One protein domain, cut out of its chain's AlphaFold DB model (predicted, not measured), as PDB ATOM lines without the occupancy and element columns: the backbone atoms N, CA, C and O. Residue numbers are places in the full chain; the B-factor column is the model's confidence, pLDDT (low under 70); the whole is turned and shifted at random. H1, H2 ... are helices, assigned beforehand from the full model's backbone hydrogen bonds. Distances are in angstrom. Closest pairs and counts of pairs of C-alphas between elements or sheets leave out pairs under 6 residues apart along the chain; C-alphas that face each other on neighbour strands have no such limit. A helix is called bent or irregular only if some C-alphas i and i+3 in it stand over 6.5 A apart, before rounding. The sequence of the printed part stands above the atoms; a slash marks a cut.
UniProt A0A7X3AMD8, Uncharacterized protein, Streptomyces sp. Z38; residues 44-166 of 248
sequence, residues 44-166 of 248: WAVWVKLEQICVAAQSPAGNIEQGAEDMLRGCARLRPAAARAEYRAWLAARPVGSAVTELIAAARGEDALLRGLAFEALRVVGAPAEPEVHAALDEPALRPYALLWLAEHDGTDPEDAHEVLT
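What this domain is: This is residues 44 to 166 of the 248 residues of an uncharacterized protein of Streptomyces sp. Z38 (UniProt A0A7X3AMD8). Four helices, H4 to H7, form an up-and-down bundle, each running against the one before it, with the long H5 in the middle of the domain. The hairpin of H2 and H3 packs on H5 on one side, short H8 packs on H7 on the other, and H1 lies at the far end, meeting H3 with residues 52 to 56 alone. The printed part has 123 residues with eight named helices, H1 to H8 in chain order, and no named strand; its class is all helix. It is compact, with a radius of gyration of the C-alphas of 14.6 A, yet only just elongated, spanning 46 by 31 by 25 A.

Where its parts are: H5, the longest helix, covers residues 112 to 125, 20.4 A from C-alpha 112 at (69.653, 3.067, -3.801) to C-alpha 125 at (81.332, 19.233, 0.431). H4 is residues 96 to 107, 16.4 A; H6 is 127 to 138, 19.2 A; H7 is 143 to 153, 14.9 A. H2 is residues 68 to 75, 10.5 A, and H3 is 80 to 92, 18.4 A. H1, residues 44 to 56, 17.8 A, begins at C-alpha 44 (102.443, 29.618, -2.641). H8 is residues 161 to 164, 6.0 A. H6 is irregular: C-alphas 128 and 131 are 7.3 A apart.

How they stand to each other: H5 is the hub, touching four helices. It forms a hairpin with H4, at a shallow tilt of 19 degrees, opposite ways; their closest C-alphas, of Ala 107 and Arg 115, are 3.9 A apart. H5 touches H7 the same way at a shallow tilt of 26 degrees, closest at C-alphas Phe 119 and Tyr 145, 6.7 A. H6 and H7 form a hairpin, closest at C-alphas Leu 137 and Arg 143, 4.3 A. H4 touches H6, closest at C-alphas Val 100 and Ala 129, 6.0 A, while H4 and H7 are apart. H5 touches H3 with residues 121 to 125 alone, at a steep tilt of 62 degrees, closest at C-alphas Tyr 87 and Ala 121, 5.8 A. H2 is about perpendicular to H5, at 80 degrees; H5 touches it with residues 114 to 118 alone, closest at C-alphas Leu 72 and Leu 114, 6.1 A. H2 and H3 form a hairpin, closest at C-alphas Cys 75 and Ala 83, 5.2 A. H1 touches H3, closest at C-alphas Ala 56 and Ala 89, 3.8 A. H8 touches H7, closest at C-alphas Ala 151 and Ala 161, 5.9 A. Every O i to N i+4 pair is within hydrogen-bond range in H1 to H5 and H7, and 4 of 8 in H6; H8 is too short for such a pair.

The domain as a whole: The C-alphas farthest apart, of Trp 44 and Thr 166, are 49.2 A apart. The printed part has no cut. The link from H1 to H2, 11 residues, is long. Mean pLDDT of the printed part is 91.5; residues 52 to 60 are under 70.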
ATOM      1  N   TRP A  44     102.763  30.575  -3.704       91.38
ATOM      2  CA  TRP A  44     102.443  29.618  -2.641       91.38
ATOM      3  C   TRP A  44     100.975  29.184  -2.694       91.38
ATOM      4  O   TRP A  44     100.702  27.992  -2.659       91.38
ATOM      5  N   ALA A  45     100.028  30.113  -2.854       87.81
ATOM      6  CA  ALA A  45      98.606  29.785  -2.955       87.81
ATOM      7  C   ALA A  45      98.301  28.903  -4.179       87.81
ATOM      8  O   ALA A  45      97.540  27.939  -4.076       87.81
ATOM      9  N   VAL A  46      98.936  29.189  -5.321       88.00
ATOM     10  CA  VAL A  46      98.875  28.345  -6.524       88.00
ATOM     11  C   VAL A  46      99.495  26.979  -6.254       88.00
ATOM     12  O   VAL A  46      98.892  25.973  -6.608       88.00
ATOM     13  N   TRP A  47     100.656  26.914  -5.600       85.00
ATOM     14  CA  TRP A  47     101.318  25.652  -5.279       85.00
ATOM     15  C   TRP A  47     100.481  24.793  -4.329       85.00
ATOM     16  O   TRP A  47     100.296  23.618  -4.602       85.00
ATOM     17  N   VAL A  48      99.880  25.378  -3.291       80.06
ATOM     18  CA  VAL A  48      98.940  24.688  -2.393       80.06
ATOM     19  C   VAL A  48      97.740  24.144  -3.168       80.06
ATOM     20  O   VAL A  48      97.298  23.026  -2.922       80.06
ATOM     21  N   LYS A  49      97.211  24.904  -4.134       77.88
ATOM     22  CA  LYS A  49      96.116  24.427  -4.991       77.88
ATOM     23  C   LYS A  49      96.554  23.305  -5.927       77.88
ATOM     24  O   LYS A  49      95.831  22.324  -6.058       77.88
ATOM     25  N   LEU A  50      97.732  23.416  -6.534       76.69
ATOM     26  CA  LEU A  50      98.304  22.366  -7.375       76.69
ATOM     27  C   LEU A  50      98.619  21.108  -6.571       76.69
ATOM     28  O   LEU A  50      98.323  20.021  -7.036       76.69
ATOM     29  N   GLU A  51      99.146  21.235  -5.357       76.25
ATOM     30  CA  GLU A  51      99.384  20.113  -4.456       76.25
ATOM     31  C   GLU A  51      98.065  19.435  -4.077       76.25
ATOM     32  O   GLU A  51      97.959  18.219  -4.188       76.25
ATOM     33  N   GLN A  52      97.024  20.204  -3.735       67.00
ATOM     34  CA  GLN A  52      95.680  19.664  -3.503       67.00
ATOM     35  C   GLN A  52      95.159  18.888  -4.719       67.00
ATOM     36  O   GLN A  52      94.616  17.800  -4.544       67.00
ATOM     37  N   ILE A  53      95.369  19.399  -5.938       64.88
ATOM     38  CA  ILE A  53      94.989  18.728  -7.190       64.88
ATOM     39  C   ILE A  53      95.861  17.493  -7.457       64.88
ATOM     40  O   ILE A  53      95.344  16.472  -7.882       64.88
ATOM     41  N   CYS A  54      97.167  17.535  -7.199       64.56
ATOM     42  CA  CYS A  54      98.072  16.407  -7.417       64.56
ATOM     43  C   CYS A  54      97.853  15.282  -6.400       64.56
ATOM     44  O   CYS A  54      97.926  14.113  -6.764       64.56
ATOM     45  N   VAL A  55      97.563  15.619  -5.143       62.19
ATOM     46  CA  VAL A  55      97.183  14.659  -4.098       62.19
ATOM     47  C   VAL A  55      95.801  14.077  -4.397       62.19
ATOM     48  O   VAL A  55      95.604  12.873  -4.264       62.19
ATOM     49  N   ALA A  56      94.867  14.902  -4.873       58.84
ATOM     50  CA  ALA A  56      93.582  14.455  -5.400       58.84
ATOM     51  C   ALA A  56      93.743  13.501  -6.597       58.84
ATOM     52  O   ALA A  56      93.160  12.426  -6.617       58.84
ATOM     53  N   ALA A  57      94.580  13.841  -7.575       58.03
ATOM     54  CA  ALA A  57      94.808  13.042  -8.778       58.03
ATOM     55  C   ALA A  57      95.485  11.683  -8.504       58.03
ATOM     56  O   ALA A  57      95.518  10.830  -9.385       58.03
ATOM     57  N   GLN A  58      95.998  11.464  -7.290       64.12
ATOM     58  CA  GLN A  58      96.511  10.175  -6.817       64.12
ATOM     59  C   GLN A  58      95.433   9.319  -6.137       64.12
ATOM     60  O   GLN A  58      95.765   8.389  -5.396       64.12
ATOM     61  N   SER A  59      94.148   9.627  -6.346       66.62
ATOM     62  CA  SER A  59      93.073   8.803  -5.809       66.62
ATOM     63  C   SER A  59      93.264   7.342  -6.258       66.62
ATOM     64  O   SER A  59      93.598   7.100  -7.423       66.62
ATOM     65  N   PRO A  60      93.140   6.357  -5.347       64.62
ATOM     66  CA  PRO A  60      93.436   4.955  -5.639       64.62
ATOM     67  C   PRO A  60      92.795   4.393  -6.916       64.62
ATOM     68  O   PRO A  60      93.356   3.473  -7.511       64.62
ATOM     69  N   ALA A  61      91.627   4.904  -7.314       73.31
ATOM     70  CA  ALA A  61      90.863   4.438  -8.466       73.31
ATOM     71  C   ALA A  61      90.921   5.373  -9.692       73.31
ATOM     72  O   ALA A  61      90.647   4.910 -10.797       73.31
ATOM     73  N   GLY A  62      91.285   6.651  -9.537       74.00
ATOM     74  CA  GLY A  62      91.422   7.588 -10.659       74.00
ATOM     75  C   GLY A  62      90.101   8.078 -11.269       74.00
ATOM     76  O   GLY A  62      90.031   8.317 -12.473       74.00
ATOM     77  N   ASN A  63      89.047   8.264 -10.466       82.88
ATOM     78  CA  ASN A  63      87.725   8.698 -10.955       82.88
ATOM     79  C   ASN A  63      87.607  10.213 -11.217       82.88
ATOM     80  O   ASN A  63      86.508  10.719 -11.441       82.88
ATOM     81  N   ILE A  64      88.715  10.953 -11.171       84.81
ATOM     82  CA  ILE A  64      88.734  12.423 -11.157       84.81
ATOM     83  C   ILE A  64      88.091  13.072 -12.393       84.81
ATOM     84  O   ILE A  64      87.502  14.140 -12.265       84.81
ATOM     85  N   GLU A  65      88.144  12.408 -13.548       85.38
ATOM     86  CA  GLU A  65      87.572  12.882 -14.820       85.38
ATOM     87  C   GLU A  65      86.117  12.430 -15.038       85.38
ATOM     88  O   GLU A  65      85.474  12.826 -16.007       85.38
ATOM     89  N   GLN A  66      85.583  11.575 -14.161       93.00
ATOM     90  CA  GLN A  66      84.246  11.006 -14.326       93.00
ATOM     91  C   GLN A  66      83.150  11.991 -13.891       93.00
ATOM     92  O   GLN A  66      83.371  12.893 -13.067       93.00
ATOM     93  N   GLY A  67      81.936  11.782 -14.408       95.31
ATOM     94  CA  GLY A  67      80.724  12.372 -13.834       95.31
ATOM     95  C   GLY A  67      80.428  11.798 -12.443       95.31
ATOM     96  O   GLY A  67      80.979  10.759 -12.068       95.31
ATOM     97  N   ALA A  68      79.567  12.465 -11.668       96.94
ATOM     98  CA  ALA A  68      79.260  12.047 -10.295       96.94
ATOM     99  C   ALA A  68      78.804  10.586 -10.201       96.94
ATOM    100  O   ALA A  68      79.327   9.838  -9.383       96.94
ATOM    101  N   GLU A  69      77.871  10.164 -11.053       96.50
ATOM    102  CA  GLU A  69      77.309   8.810 -11.007       96.50
ATOM    103  C   GLU A  69      78.381   7.724 -11.197       96.50
ATOM    104  O   GLU A  69      78.473   6.793 -10.396       96.50
ATOM    105  N   ASP A  70      79.235   7.867 -12.213       95.69
ATOM    106  CA  ASP A  70      80.309   6.912 -12.495       95.69
ATOM    107  C   ASP A  70      81.394   6.928 -11.418       95.69
ATOM    108  O   ASP A  70      81.891   5.869 -11.028       95.69
ATOM    109  N   MET A  71      81.711   8.103 -10.863       95.75
ATOM    110  CA  MET A  71      82.603   8.202  -9.710       95.75
ATOM    111  C   MET A  71      82.028   7.462  -8.492       95.75
ATOM    112  O   MET A  71      82.734   6.664  -7.871       95.75
ATOM    113  N   LEU A  72      80.749   7.668  -8.164       97.12
ATOM    114  CA  LEU A  72      80.091   7.010  -7.032       97.12
ATOM    115  C   LEU A  72      80.033   5.491  -7.238       97.12
ATOM    116  O   LEU A  72      80.334   4.730  -6.317       97.12
ATOM    117  N   ARG A  73      79.742   5.042  -8.464       95.06
ATOM    118  CA  ARG A  73      79.775   3.626  -8.853       95.06
ATOM    119  C   ARG A  73      81.173   3.027  -8.704       95.06
ATOM    120  O   ARG A  73      81.310   1.926  -8.173       95.06
ATOM    121  N   GLY A  74      82.216   3.760  -9.096       92.94
ATOM    122  CA  GLY A  74      83.611   3.382  -8.859       92.94
ATOM    123  C   GLY A  74      83.956   3.265  -7.369       92.94
ATOM    124  O   GLY A  74      84.772   2.427  -6.982       92.94
ATOM    125  N   CYS A  75      83.290   4.045  -6.515       93.56
ATOM    126  CA  CYS A  75      83.483   4.029  -5.065       93.56
ATOM    127  C   CYS A  75      82.698   2.934  -4.330       93.56
ATOM    128  O   CYS A  75      83.041   2.623  -3.190       93.56
ATOM    129  N   ALA A  76      81.693   2.319  -4.960       91.88
ATOM    130  CA  ALA A  76      80.763   1.375  -4.331       91.88
ATOM    131  C   ALA A  76      81.436   0.201  -3.598       91.88
ATOM    132  O   ALA A  76      80.913  -0.304  -2.609       91.88
ATOM    133  N   ARG A  77      82.606  -0.242  -4.074       88.75
ATOM    134  CA  ARG A  77      83.357  -1.377  -3.502       88.75
ATOM    135  C   ARG A  77      84.537  -0.956  -2.630       88.75
ATOM    136  O   ARG A  77      85.301  -1.805  -2.166       88.75
ATOM    137  N   LEU A  78      84.730   0.344  -2.435       90.81
ATOM    138  CA  LEU A  78      85.828   0.866  -1.637       90.81
ATOM    139  C   LEU A  78      85.468   0.861  -0.153       90.81
ATOM    140  O   LEU A  78      84.320   1.017   0.252       90.81
ATOM    141  N   ARG A  79      86.495   0.740   0.693       91.19
ATOM    142  CA  ARG A  79      86.335   0.993   2.130       91.19
ATOM    143  C   ARG A  79      85.986   2.473   2.356       91.19
ATOM    144  O   ARG A  79      86.519   3.310   1.624       91.19
ATOM    145  N   PRO A  80      85.239   2.833   3.418       90.19
ATOM    146  CA  PRO A  80      84.763   4.206   3.631       90.19
ATOM    147  C   PRO A  80      85.853   5.285   3.566       90.19
ATOM    148  O   PRO A  80      85.667   6.334   2.959       90.19
ATOM    149  N   ALA A  81      87.031   5.030   4.146       89.25
ATOM    150  CA  ALA A  81      88.144   5.979   4.095       89.25
ATOM    151  C   ALA A  81      88.701   6.189   2.673       89.25
ATOM    152  O   ALA A  81      89.086   7.304   2.334       89.25
ATOM    153  N   ALA A  82      88.724   5.137   1.849       90.50
ATOM    154  CA  ALA A  82      89.178   5.215   0.462       90.50
ATOM    155  C   ALA A  82      88.131   5.904  -0.427       90.50
ATOM    156  O   ALA A  82      88.494   6.790  -1.189       90.50
ATOM    157  N   ALA A  83      86.840   5.592  -0.254       92.62
ATOM    158  CA  ALA A  83      85.753   6.303  -0.933       92.62
ATOM    159  C   ALA A  83      85.777   7.810  -0.616       92.62
ATOM    160  O   ALA A  83      85.748   8.639  -1.517       92.62
ATOM    161  N   ARG A  84      85.967   8.189   0.657       92.06
ATOM    162  CA  ARG A  84      86.127   9.604   1.043       92.06
ATOM    163  C   ARG A  84      87.337  10.280   0.394       92.06
ATOM    164  O   ARG A  84      87.281  11.479   0.129       92.06
ATOM    165  N   ALA A  85      88.427   9.549   0.154       89.94
ATOM    166  CA  ALA A  85      89.574  10.083  -0.577       89.94
ATOM    167  C   ALA A  85      89.232  10.331  -2.056       89.94
ATOM    168  O   ALA A  85      89.560  11.397  -2.569       89.94
ATOM    169  N   GLU A  86      88.506   9.412  -2.701       91.69
ATOM    170  CA  GLU A  86      87.982   9.604  -4.063       91.69
ATOM    171  C   GLU A  86      87.038  10.809  -4.153       91.69
ATOM    172  O   GLU A  86      87.177  11.618  -5.065       91.69
ATOM    173  N   TYR A  87      86.130  10.997  -3.187       94.38
ATOM    174  CA  TYR A  87      85.221  12.151  -3.181       94.38
ATOM    175  C   TYR A  87      85.992  13.465  -3.119       94.38
ATOM    176  O   TYR A  87      85.760  14.358  -3.928       94.38
ATOM    177  N   ARG A  88      86.964  13.579  -2.204       91.69
ATOM    178  CA  ARG A  88      87.817  14.776  -2.107       91.69
ATOM    179  C   ARG A  88      88.583  15.025  -3.396       91.69
ATOM    180  O   ARG A  88      88.708  16.174  -3.811       91.69
ATOM    181  N   ALA A  89      89.078  13.958  -4.016       88.50
ATOM    182  CA  ALA A  89      89.813  14.053  -5.257       88.50
ATOM    183  C   ALA A  89      88.956  14.584  -6.408       88.50
ATOM    184  O   ALA A  89      89.313  15.552  -7.077       88.50
ATOM    185  N   TRP A  90      87.789  13.974  -6.585       93.06
ATOM    186  CA  TRP A  90      86.801  14.348  -7.584       93.06
ATOM    187  C   TRP A  90      86.322  15.793  -7.393       93.06
ATOM    188  O   TRP A  90      86.278  16.560  -8.355       93.06
ATOM    189  N   LEU A  91      86.051  16.199  -6.146       92.31
ATOM    190  CA  LEU A  91      85.650  17.564  -5.793       92.31
ATOM    191  C   LEU A  91      86.745  18.601  -6.079       92.31
ATOM    192  O   LEU A  91      86.436  19.703  -6.524       92.31
ATOM    193  N   ALA A  92      88.021  18.267  -5.861       87.75
ATOM    194  CA  ALA A  92      89.135  19.195  -6.075       87.75
ATOM    195  C   ALA A  92      89.323  19.601  -7.549       87.75
ATOM    196  O   ALA A  92      89.899  20.654  -7.823       87.75
ATOM    197  N   ALA A  93      88.833  18.790  -8.489       86.56
ATOM    198  CA  ALA A  93      88.992  19.013  -9.923       86.56
ATOM    199  C   ALA A  93      87.884  19.863 -10.567       86.56
ATOM    200  O   ALA A  93      87.935  20.105 -11.772       86.56
ATOM    201  N   ARG A  94      86.868  20.304  -9.810       88.81
ATOM    202  CA  ARG A  94      85.667  20.931 -10.389       88.81
ATOM    203  C   ARG A  94      85.058  22.040  -9.523       88.81
ATOM    204  O   ARG A  94      85.294  22.086  -8.318       88.81
ATOM    205  N   PRO A  95      84.246  22.943 -10.108       93.12
ATOM    206  CA  PRO A  95      83.499  23.933  -9.337       93.12
ATOM    207  C   PRO A  95      82.499  23.269  -8.384       93.12
ATOM    208  O   PRO A  95      81.718  22.411  -8.796       93.12
ATOM    209  N   VAL A  96      82.464  23.731  -7.131       94.50
ATOM    210  CA  VAL A  96      81.614  23.162  -6.068       94.50
ATOM    211  C   VAL A  96      80.130  23.136  -6.454       94.50
ATOM    212  O   VAL A  96      79.473  22.122  -6.256       94.50
ATOM    213  N   GLY A  97      79.608  24.201  -7.072       95.06
ATOM    214  CA  GLY A  97      78.203  24.247  -7.502       95.06
ATOM    215  C   GLY A  97      77.843  23.200  -8.566       95.06
ATOM    216  O   GLY A  97      76.761  22.615  -8.505       95.06
ATOM    217  N   SER A  98      78.763  22.902  -9.497       95.81
ATOM    218  CA  SER A  98      78.569  21.819 -10.480       95.81
ATOM    219  C   SER A  98      78.576  20.467  -9.781       95.81
ATOM    220  O   SER A  98      77.679  19.660  -9.992       95.81
ATOM    221  N   ALA A  99      79.545  20.252  -8.884       97.44
ATOM    222  CA  ALA A  99      79.651  19.020  -8.115       97.44
ATOM    223  C   ALA A  99      78.384  18.719  -7.305       97.44
ATOM    224  O   ALA A  99      77.889  17.598  -7.352       97.44
ATOM    225  N   VAL A 100      77.849  19.710  -6.587       98.62
ATOM    226  CA  VAL A 100      76.626  19.549  -5.784       98.62
ATOM    227  C   VAL A 100      75.442  19.193  -6.683       98.62
ATOM    228  O   VAL A 100      74.751  18.213  -6.414       98.62
ATOM    229  N   THR A 101      75.259  19.926  -7.787       98.19
ATOM    230  CA  THR A 101      74.201  19.647  -8.774       98.19
ATOM    231  C   THR A 101      74.292  18.214  -9.306       98.19
ATOM    232  O   THR A 101      73.288  17.505  -9.354       98.19
ATOM    233  N   GLU A 102      75.491  17.767  -9.687       98.19
ATOM    234  CA  GLU A 102      75.717  16.415 -10.207       98.19
ATOM    235  C   GLU A 102      75.477  15.328  -9.147       98.19
ATOM    236  O   GLU A 102      74.886  14.296  -9.462       98.19
ATOM    237  N   LEU A 103      75.890  15.547  -7.894       98.69
ATOM    238  CA  LEU A 103      75.664  14.604  -6.791       98.69
ATOM    239  C   LEU A 103      74.175  14.464  -6.461       98.69
ATOM    240  O   LEU A 103      73.682  13.345  -6.328       98.69
ATOM    241  N   ILE A 104      73.437  15.575  -6.387       98.56
ATOM    242  CA  ILE A 104      71.984  15.546  -6.173       98.56
ATOM    243  C   ILE A 104      71.285  14.864  -7.356       98.56
ATOM    244  O   ILE A 104      70.388  14.047  -7.155       98.56
ATOM    245  N   ALA A 105      71.712  15.131  -8.594       98.44
ATOM    246  CA  ALA A 105      71.182  14.442  -9.769       98.44
ATOM    247  C   ALA A 105      71.427  12.924  -9.714       98.44
ATOM    248  O   ALA A 105      70.502  12.159  -9.982       98.44
ATOM    249  N   ALA A 106      72.622  12.484  -9.306       98.25
ATOM    250  CA  ALA A 106      72.916  11.067  -9.098       98.25
ATOM    251  C   ALA A 106      72.032  10.456  -7.995       98.25
ATOM    252  O   ALA A 106      71.545   9.335  -8.144       98.25
ATOM    253  N   ALA A 107      71.755  11.204  -6.920       98.38
ATOM    254  CA  ALA A 107      70.902  10.747  -5.825       98.38
ATOM    255  C   ALA A 107      69.439  10.505  -6.246       98.38
ATOM    256  O   ALA A 107      68.783   9.600  -5.721       98.38
ATOM    257  N   ARG A 108      68.930  11.273  -7.220       97.50
ATOM    258  CA  ARG A 108      67.581  11.093  -7.794       97.50
ATOM    259  C   ARG A 108      67.428   9.815  -8.617       97.50
ATOM    260  O   ARG A 108      66.302   9.434  -8.932       97.50
ATOM    261  N   GLY A 109      68.535   9.177  -8.991       95.06
ATOM    262  CA  GLY A 109      68.525   7.930  -9.742       95.06
ATOM    263  C   GLY A 109      67.831   6.781  -9.001       95.06
ATOM    264  O   GLY A 109      67.514   6.846  -7.810       95.06
ATOM    265  N   GLU A 110      67.606   5.685  -9.721       92.19
ATOM    266  CA  GLU A 110      66.931   4.500  -9.176       92.19
ATOM    267  C   GLU A 110      67.829   3.644  -8.269       92.19
ATOM    268  O   GLU A 110      67.319   2.829  -7.496       92.19
ATOM    269  N   ASP A 111      69.151   3.812  -8.360       96.38
ATOM    270  CA  ASP A 111      70.124   3.033  -7.597       96.38
ATOM    271  C   ASP A 111      70.230   3.549  -6.154       96.38
ATOM    272  O   ASP A 111      70.810   4.602  -5.877       96.38
ATOM    273  N   ALA A 112      69.671   2.769  -5.229       97.06
ATOM    274  CA  ALA A 112      69.653   3.067  -3.801       97.06
ATOM    275  C   ALA A 112      71.060   3.226  -3.201       97.06
ATOM    276  O   ALA A 112      71.272   4.056  -2.313       97.06
ATOM    277  N   LEU A 113      72.052   2.471  -3.695       96.75
ATOM    278  CA  LEU A 113      73.422   2.610  -3.209       96.75
ATOM    279  C   LEU A 113      73.994   3.966  -3.620       96.75
ATOM    280  O   LEU A 113      74.562   4.667  -2.785       96.75
ATOM    281  N   LEU A 114      73.824   4.354  -4.888       97.81
ATOM    282  CA  LEU A 114      74.330   5.640  -5.376       97.81
ATOM    283  C   LEU A 114      73.670   6.815  -4.661       97.81
ATOM    284  O   LEU A 114      74.354   7.795  -4.375       97.81
ATOM    285  N   ARG A 115      72.391   6.696  -4.291       98.25
ATOM    286  CA  ARG A 115      71.700   7.695  -3.469       98.25
ATOM    287  C   ARG A 115      72.373   7.908  -2.119       98.25
ATOM    288  O   ARG A 115      72.705   9.042  -1.785       98.25
ATOM    289  N   GLY A 116      72.651   6.832  -1.384       97.62
ATOM    290  CA  GLY A 116      73.386   6.925  -0.122       97.62
ATOM    291  C   GLY A 116      74.797   7.497  -0.298       97.62
ATOM    292  O   GLY A 116      75.187   8.417   0.418       97.62
ATOM    293  N   LEU A 117      75.548   7.009  -1.291       98.12
ATOM    294  CA  LEU A 117      76.914   7.477  -1.551       98.12
ATOM    295  C   LEU A 117      76.965   8.947  -1.997       98.12
ATOM    296  O   LEU A 117      77.918   9.650  -1.665       98.12
ATOM    297  N   ALA A 118      75.955   9.433  -2.720       98.69
ATOM    298  CA  ALA A 118      75.858  10.839  -3.092       98.69
ATOM    299  C   ALA A 118      75.761  11.737  -1.851       98.69
ATOM    300  O   ALA A 118      76.483  12.728  -1.761       98.69
ATOM    301  N   PHE A 119      74.948  11.362  -0.860       98.44
ATOM    302  CA  PHE A 119      74.856  12.100   0.402       98.44
ATOM    303  C   PHE A 119      76.123  11.991   1.261       98.44
ATOM    304  O   PHE A 119      76.516  12.978   1.880       98.44
ATOM    305  N   GLU A 120      76.838  10.864   1.218       97.56
ATOM    306  CA  GLU A 120      78.186  10.771   1.800       97.56
ATOM    307  C   GLU A 120      79.179  11.734   1.132       97.56
ATOM    308  O   GLU A 120      79.978  12.385   1.808       97.56
ATOM    309  N   ALA A 121      79.128  11.876  -0.192       98.06
ATOM    310  CA  ALA A 121      79.960  12.840  -0.904       98.06
ATOM    311  C   ALA A 121      79.549  14.293  -0.595       98.06
ATOM    312  O   ALA A 121      80.421  15.147  -0.426       98.06
ATOM    313  N   LEU A 122      78.252  14.582  -0.432       98.56
ATOM    314  CA  LEU A 122      77.762  15.901  -0.007       98.56
ATOM    315  C   LEU A 122      78.246  16.269   1.406       98.56
ATOM    316  O   LEU A 122      78.548  17.435   1.654       98.56
ATOM    317  N   ARG A 123      78.409  15.304   2.325       96.69
ATOM    318  CA  ARG A 123      79.059  15.548   3.635       96.69
ATOM    319  C   ARG A 123      80.506  16.023   3.488       96.69
ATOM    320  O   ARG A 123      80.970  16.845   4.270       96.69
ATOM    321  N   VAL A 124      81.221  15.541   2.468       96.31
ATOM    322  CA  VAL A 124      82.584  16.012   2.161       96.31
ATOM    323  C   VAL A 124      82.575  17.440   1.603       96.31
ATOM    324  O   VAL A 124      83.531  18.177   1.841       96.31
ATOM    325  N   VAL A 125      81.513  17.846   0.895       97.12
ATOM    326  CA  VAL A 125      81.332  19.233   0.431       97.12
ATOM    327  C   VAL A 125      81.084  20.184   1.608       97.12
ATOM    328  O   VAL A 125      81.697  21.252   1.665       97.12
ATOM    329  N   GLY A 126      80.218  19.799   2.550       96.06
ATOM    330  CA  GLY A 126      79.861  20.607   3.719       96.06
ATOM    331  C   GLY A 126      78.923  21.774   3.387       96.06
ATOM    332  O   GLY A 126      78.097  21.667   2.483       96.06
ATOM    333  N   ALA A 127      79.071  22.901   4.094       96.38
ATOM    334  CA  ALA A 127      78.160  24.059   4.041       96.38
ATOM    335  C   ALA A 127      77.750  24.539   2.626       96.38
ATOM    336  O   ALA A 127      76.585  24.870   2.430       96.38
ATOM    337  N   PRO A 128      78.620  24.543   1.593       96.62
ATOM    338  CA  PRO A 128      78.198  24.929   0.244       96.62
ATOM    339  C   PRO A 128      77.090  24.059  -0.375       96.62
ATOM    340  O   PRO A 128      76.472  24.495  -1.344       96.62
ATOM    341  N   ALA A 129      76.861  22.843   0.131       98.25
ATOM    342  CA  ALA A 129      75.795  21.953  -0.331       98.25
ATOM    343  C   ALA A 129      74.432  22.228   0.328       98.25
ATOM    344  O   ALA A 129      73.412  21.800  -0.208       98.25
ATOM    345  N   GLU A 130      74.405  22.947   1.453       98.31
ATOM    346  CA  GLU A 130      73.217  23.151   2.292       98.31
ATOM    347  C   GLU A 130      71.981  23.646   1.510       98.31
ATOM    348  O   GLU A 130      70.913  23.057   1.686       98.31
ATOM    349  N   PRO A 131      72.071  24.627   0.580       98.25
ATOM    350  CA  PRO A 131      70.888  25.102  -0.146       98.25
ATOM    351  C   PRO A 131      70.229  24.025  -1.021       98.25
ATOM    352  O   PRO A 131      69.004  23.926  -1.073       98.25
ATOM    353  N   GLU A 132      71.036  23.202  -1.691       98.44
ATOM    354  CA  GLU A 132      70.544  22.122  -2.554       98.44
ATOM    355  C   GLU A 132      70.033  20.936  -1.726       98.44
ATOM    356  O   GLU A 132      69.051  20.294  -2.098       98.44
ATOM    357  N   VAL A 133      70.641  20.673  -0.564       98.56
ATOM    358  CA  VAL A 133      70.138  19.663   0.378       98.56
ATOM    359  C   VAL A 133      68.795  20.089   0.976       98.56
ATOM    360  O   VAL A 133      67.887  19.265   1.071       98.56
ATOM    361  N   HIS A 134      68.619  21.370   1.308       98.50
ATOM    362  CA  HIS A 134      67.319  21.894   1.720       98.50
ATOM    363  C   HIS A 134      66.260  21.728   0.630       98.50
ATOM    364  O   HIS A 134      65.153  21.291   0.934       98.50
ATOM    365  N   ALA A 135      66.588  22.019  -0.631       98.38
ATOM    366  CA  ALA A 135      65.663  21.815  -1.747       98.38
ATOM    367  C   ALA A 135      65.270  20.334  -1.919       98.38
ATOM    368  O   ALA A 135      64.120  20.026  -2.230       98.38
ATOM    369  N   ALA A 136      66.190  19.404  -1.649       98.25
ATOM    370  CA  ALA A 136      65.929  17.968  -1.719       98.25
ATOM    371  C   ALA A 136      64.919  17.458  -0.665       98.25
ATOM    372  O   ALA A 136      64.408  16.347  -0.807       98.25
ATOM    373  N   LEU A 137      64.579  18.248   0.364       98.44
ATOM    374  CA  LEU A 137      63.544  17.890   1.348       98.44
ATOM    375  C   LEU A 137      62.141  17.766   0.737       98.44
ATOM    376  O   LEU A 137      61.300  17.062   1.307       98.44
ATOM    377  N   ASP A 138      61.890  18.434  -0.389       97.75
ATOM    378  CA  ASP A 138      60.615  18.372  -1.113       97.75
ATOM    379  C   ASP A 138      60.501  17.114  -1.994       97.75
ATOM    380  O   ASP A 138      59.427  16.804  -2.514       97.75
ATOM    381  N   GLU A 139      61.590  16.357  -2.154       97.44
ATOM    382  CA  GLU A 139      61.631  15.132  -2.945       97.44
ATOM    383  C   GLU A 139      61.518  13.905  -2.029       97.44
ATOM    384  O   GLU A 139      62.467  13.604  -1.300       97.44
ATOM    385  N   PRO A 140      60.416  13.127  -2.077       94.69
ATOM    386  CA  PRO A 140      60.194  12.022  -1.139       94.69
ATOM    387  C   PRO A 140      61.339  11.005  -1.077       94.69
ATOM    388  O   PRO A 140      61.631  10.476  -0.011       94.69
ATOM    389  N   ALA A 141      62.007  10.755  -2.209       95.62
ATOM    390  CA  ALA A 141      63.111   9.805  -2.279       95.62
ATOM    391  C   ALA A 141      64.421  10.319  -1.660       95.62
ATOM    392  O   ALA A 141      65.257   9.523  -1.242       95.62
ATOM    393  N   LEU A 142      64.618  11.637  -1.609       98.44
ATOM    394  CA  LEU A 142      65.833  12.245  -1.061       98.44
ATOM    395  C   LEU A 142      65.632  12.740   0.369       98.44
ATOM    396  O   LEU A 142      66.597  12.850   1.120       98.44
ATOM    397  N   ARG A 143      64.385  13.010   0.755       98.19
ATOM    398  CA  ARG A 143      64.030  13.632   2.025       98.19
ATOM    399  C   ARG A 143      64.656  12.954   3.254       98.19
ATOM    400  O   ARG A 143      65.261  13.687   4.033       98.19
ATOM    401  N   PRO A 144      64.614  11.617   3.441       98.00
ATOM    402  CA  PRO A 144      65.259  10.996   4.603       98.00
ATOM    403  C   PRO A 144      66.773  11.243   4.646       98.00
ATOM    404  O   PRO A 144      67.334  11.502   5.706       98.00
ATOM    405  N   TYR A 145      67.438  11.225   3.489       98.50
ATOM    406  CA  TYR A 145      68.869  11.503   3.395       98.50
ATOM    407  C   TYR A 145      69.195  12.972   3.674       98.50
ATOM    408  O   TYR A 145      70.158  13.258   4.384       98.50
ATOM    409  N   ALA A 146      68.381  13.892   3.154       98.56
ATOM    410  CA  ALA A 146      68.527  15.322   3.385       98.56
ATOM    411  C   ALA A 146      68.324  15.693   4.858       98.56
ATOM    412  O   ALA A 146      69.119  16.456   5.400       98.56
ATOM    413  N   LEU A 147      67.331  15.103   5.530       98.50
ATOM    414  CA  LEU A 147      67.107  15.296   6.965       98.50
ATOM    415  C   LEU A 147      68.314  14.848   7.799       98.50
ATOM    416  O   LEU A 147      68.778  15.605   8.647       98.50
ATOM    417  N   LEU A 148      68.861  13.661   7.524       98.25
ATOM    418  CA  LEU A 148      70.053  13.165   8.220       98.25
ATOM    419  C   LEU A 148      71.294  14.015   7.933       98.25
ATOM    420  O   LEU A 148      72.111  14.235   8.822       98.25
ATOM    421  N   TRP A 149      71.447  14.487   6.694       98.06
ATOM    422  CA  TRP A 149      72.549  15.370   6.321       98.06
ATOM    423  C   TRP A 149      72.475  16.701   7.073       98.06
ATOM    424  O   TRP A 149      73.481  17.134   7.625       98.06
ATOM    425  N   LEU A 150      71.291  17.322   7.129       98.19
ATOM    426  CA  LEU A 150      71.076  18.593   7.829       98.19
ATOM    427  C   LEU A 150      71.263  18.439   9.339       98.19
ATOM    428  O   LEU A 150      71.949  19.253   9.942       98.19
ATOM    429  N   ALA A 151      70.748  17.360   9.935       97.25
ATOM    430  CA  ALA A 151      70.924  17.090  11.359       97.25
ATOM    431  C   ALA A 151      72.408  17.012  11.752       97.25
ATOM    432  O   ALA A 151      72.827  17.636  12.727       97.25
ATOM    433  N   GLU A 152      73.214  16.283  10.976       95.00
ATOM    434  CA  GLU A 152      74.662  16.201  11.183       95.00
ATOM    435  C   GLU A 152      75.354  17.544  10.914       95.00
ATOM    436  O   GLU A 152      76.251  17.935  11.662       95.00
ATOM    437  N   HIS A 153      74.923  18.276   9.879       94.88
ATOM    438  CA  HIS A 153      75.453  19.602   9.566       94.88
ATOM    439  C   HIS A 153      75.230  20.604  10.709       94.88
ATOM    440  O   HIS A 153      76.139  21.366  11.043       94.88
ATOM    441  N   ASP A 154      74.067  20.531  11.357       94.88
ATOM    442  CA  ASP A 154      73.675  21.349  12.507       94.88
ATOM    443  C   ASP A 154      74.330  20.894  13.828       94.88
ATOM    444  O   ASP A 154      74.145  21.521  14.874       94.88
ATOM    445  N   GLY A 155      75.133  19.824  13.794       93.12
ATOM    446  CA  GLY A 155      75.896  19.330  14.938       93.12
ATOM    447  C   GLY A 155      75.141  18.360  15.846       93.12
ATOM    448  O   GLY A 155      75.556  18.168  16.990       93.12
ATOM    449  N   THR A 156      74.056  17.746  15.362       95.25
ATOM    450  CA  THR A 156      73.410  16.617  16.054       95.25
ATOM    451  C   THR A 156      74.406  15.465  16.179       95.25
ATOM    452  O   THR A 156      75.154  15.185  15.237       95.25
ATOM    453  N   ASP A 157      74.426  14.796  17.334       90.94
ATOM    454  CA  ASP A 157      75.243  13.594  17.516       90.94
ATOM    455  C   ASP A 157      74.837  12.543  16.462       90.94
ATOM    456  O   ASP A 157      73.640  12.296  16.287       90.94
ATOM    457  N   PRO A 158      75.787  11.923  15.738       84.25
ATOM    458  CA  PRO A 158      75.483  10.858  14.788       84.25
ATOM    459  C   PRO A 158      74.619   9.727  15.360       84.25
ATOM    460  O   PRO A 158      73.819   9.152  14.620       84.25
ATOM    461  N   GLU A 159      74.751   9.420  16.653       87.75
ATOM    462  CA  GLU A 159      73.933   8.395  17.305       87.75
ATOM    463  C   GLU A 159      72.467   8.831  17.441       87.75
ATOM    464  O   GLU A 159      71.575   7.996  17.314       87.75
ATOM    465  N   ASP A 160      72.200  10.130  17.582       92.38
ATOM    466  CA  ASP A 160      70.856  10.699  17.747       92.38
ATOM    467  C   ASP A 160      70.249  11.172  16.416       92.38
ATOM    468  O   ASP A 160      69.047  11.412  16.316       92.38
ATOM    469  N   ALA A 161      71.051  11.278  15.351       89.94
ATOM    470  CA  ALA A 161      70.614  11.819  14.063       89.94
ATOM    471  C   ALA A 161      69.390  11.091  13.484       89.94
ATOM    472  O   ALA A 161      68.579  11.701  12.800       89.94
ATOM    473  N   HIS A 162      69.213   9.801  13.778       90.06
ATOM    474  CA  HIS A 162      68.056   9.028  13.321       90.06
ATOM    475  C   HIS A 162      66.721   9.466  13.954       90.06
ATOM    476  O   HIS A 162      65.668   9.189  13.379       90.06
ATOM    477  N   GLU A 163      66.743  10.171  15.091       93.56
ATOM    478  CA  GLU A 163      65.545  10.660  15.786       93.56
ATOM    479  C   GLU A 163      64.828  11.789  15.030       93.56
ATOM    480  O   GLU A 163      63.643  12.033  15.258       93.56
ATOM    481  N   VAL A 164      65.512  12.456  14.093       96.19
ATOM    482  CA  VAL A 164      64.907  13.504  13.248       96.19
ATOM    483  C   VAL A 164      63.939  12.936  12.209       96.19
ATOM    484  O   VAL A 164      63.139  13.677  11.638       96.19
ATOM    485  N   LEU A 165      64.017  11.628  11.944       96.81
ATOM    486  CA  LEU A 165      63.150  10.953  10.993       96.81
ATOM    487  C   LEU A 165      61.830  10.578  11.658       96.81
ATOM    488  O   LEU A 165      61.778   9.960  12.723       96.81
ATOM    489  N   THR A 166      60.733  10.854  10.965       95.56
ATOM    490  CA  THR A 166      59.462  10.218  11.298       95.56
ATOM    491  C   THR A 166      59.561   8.704  11.114       95.56
ATOM    492  O   THR A 166      60.423   8.168  10.413       95.56
TER     493      THR A 166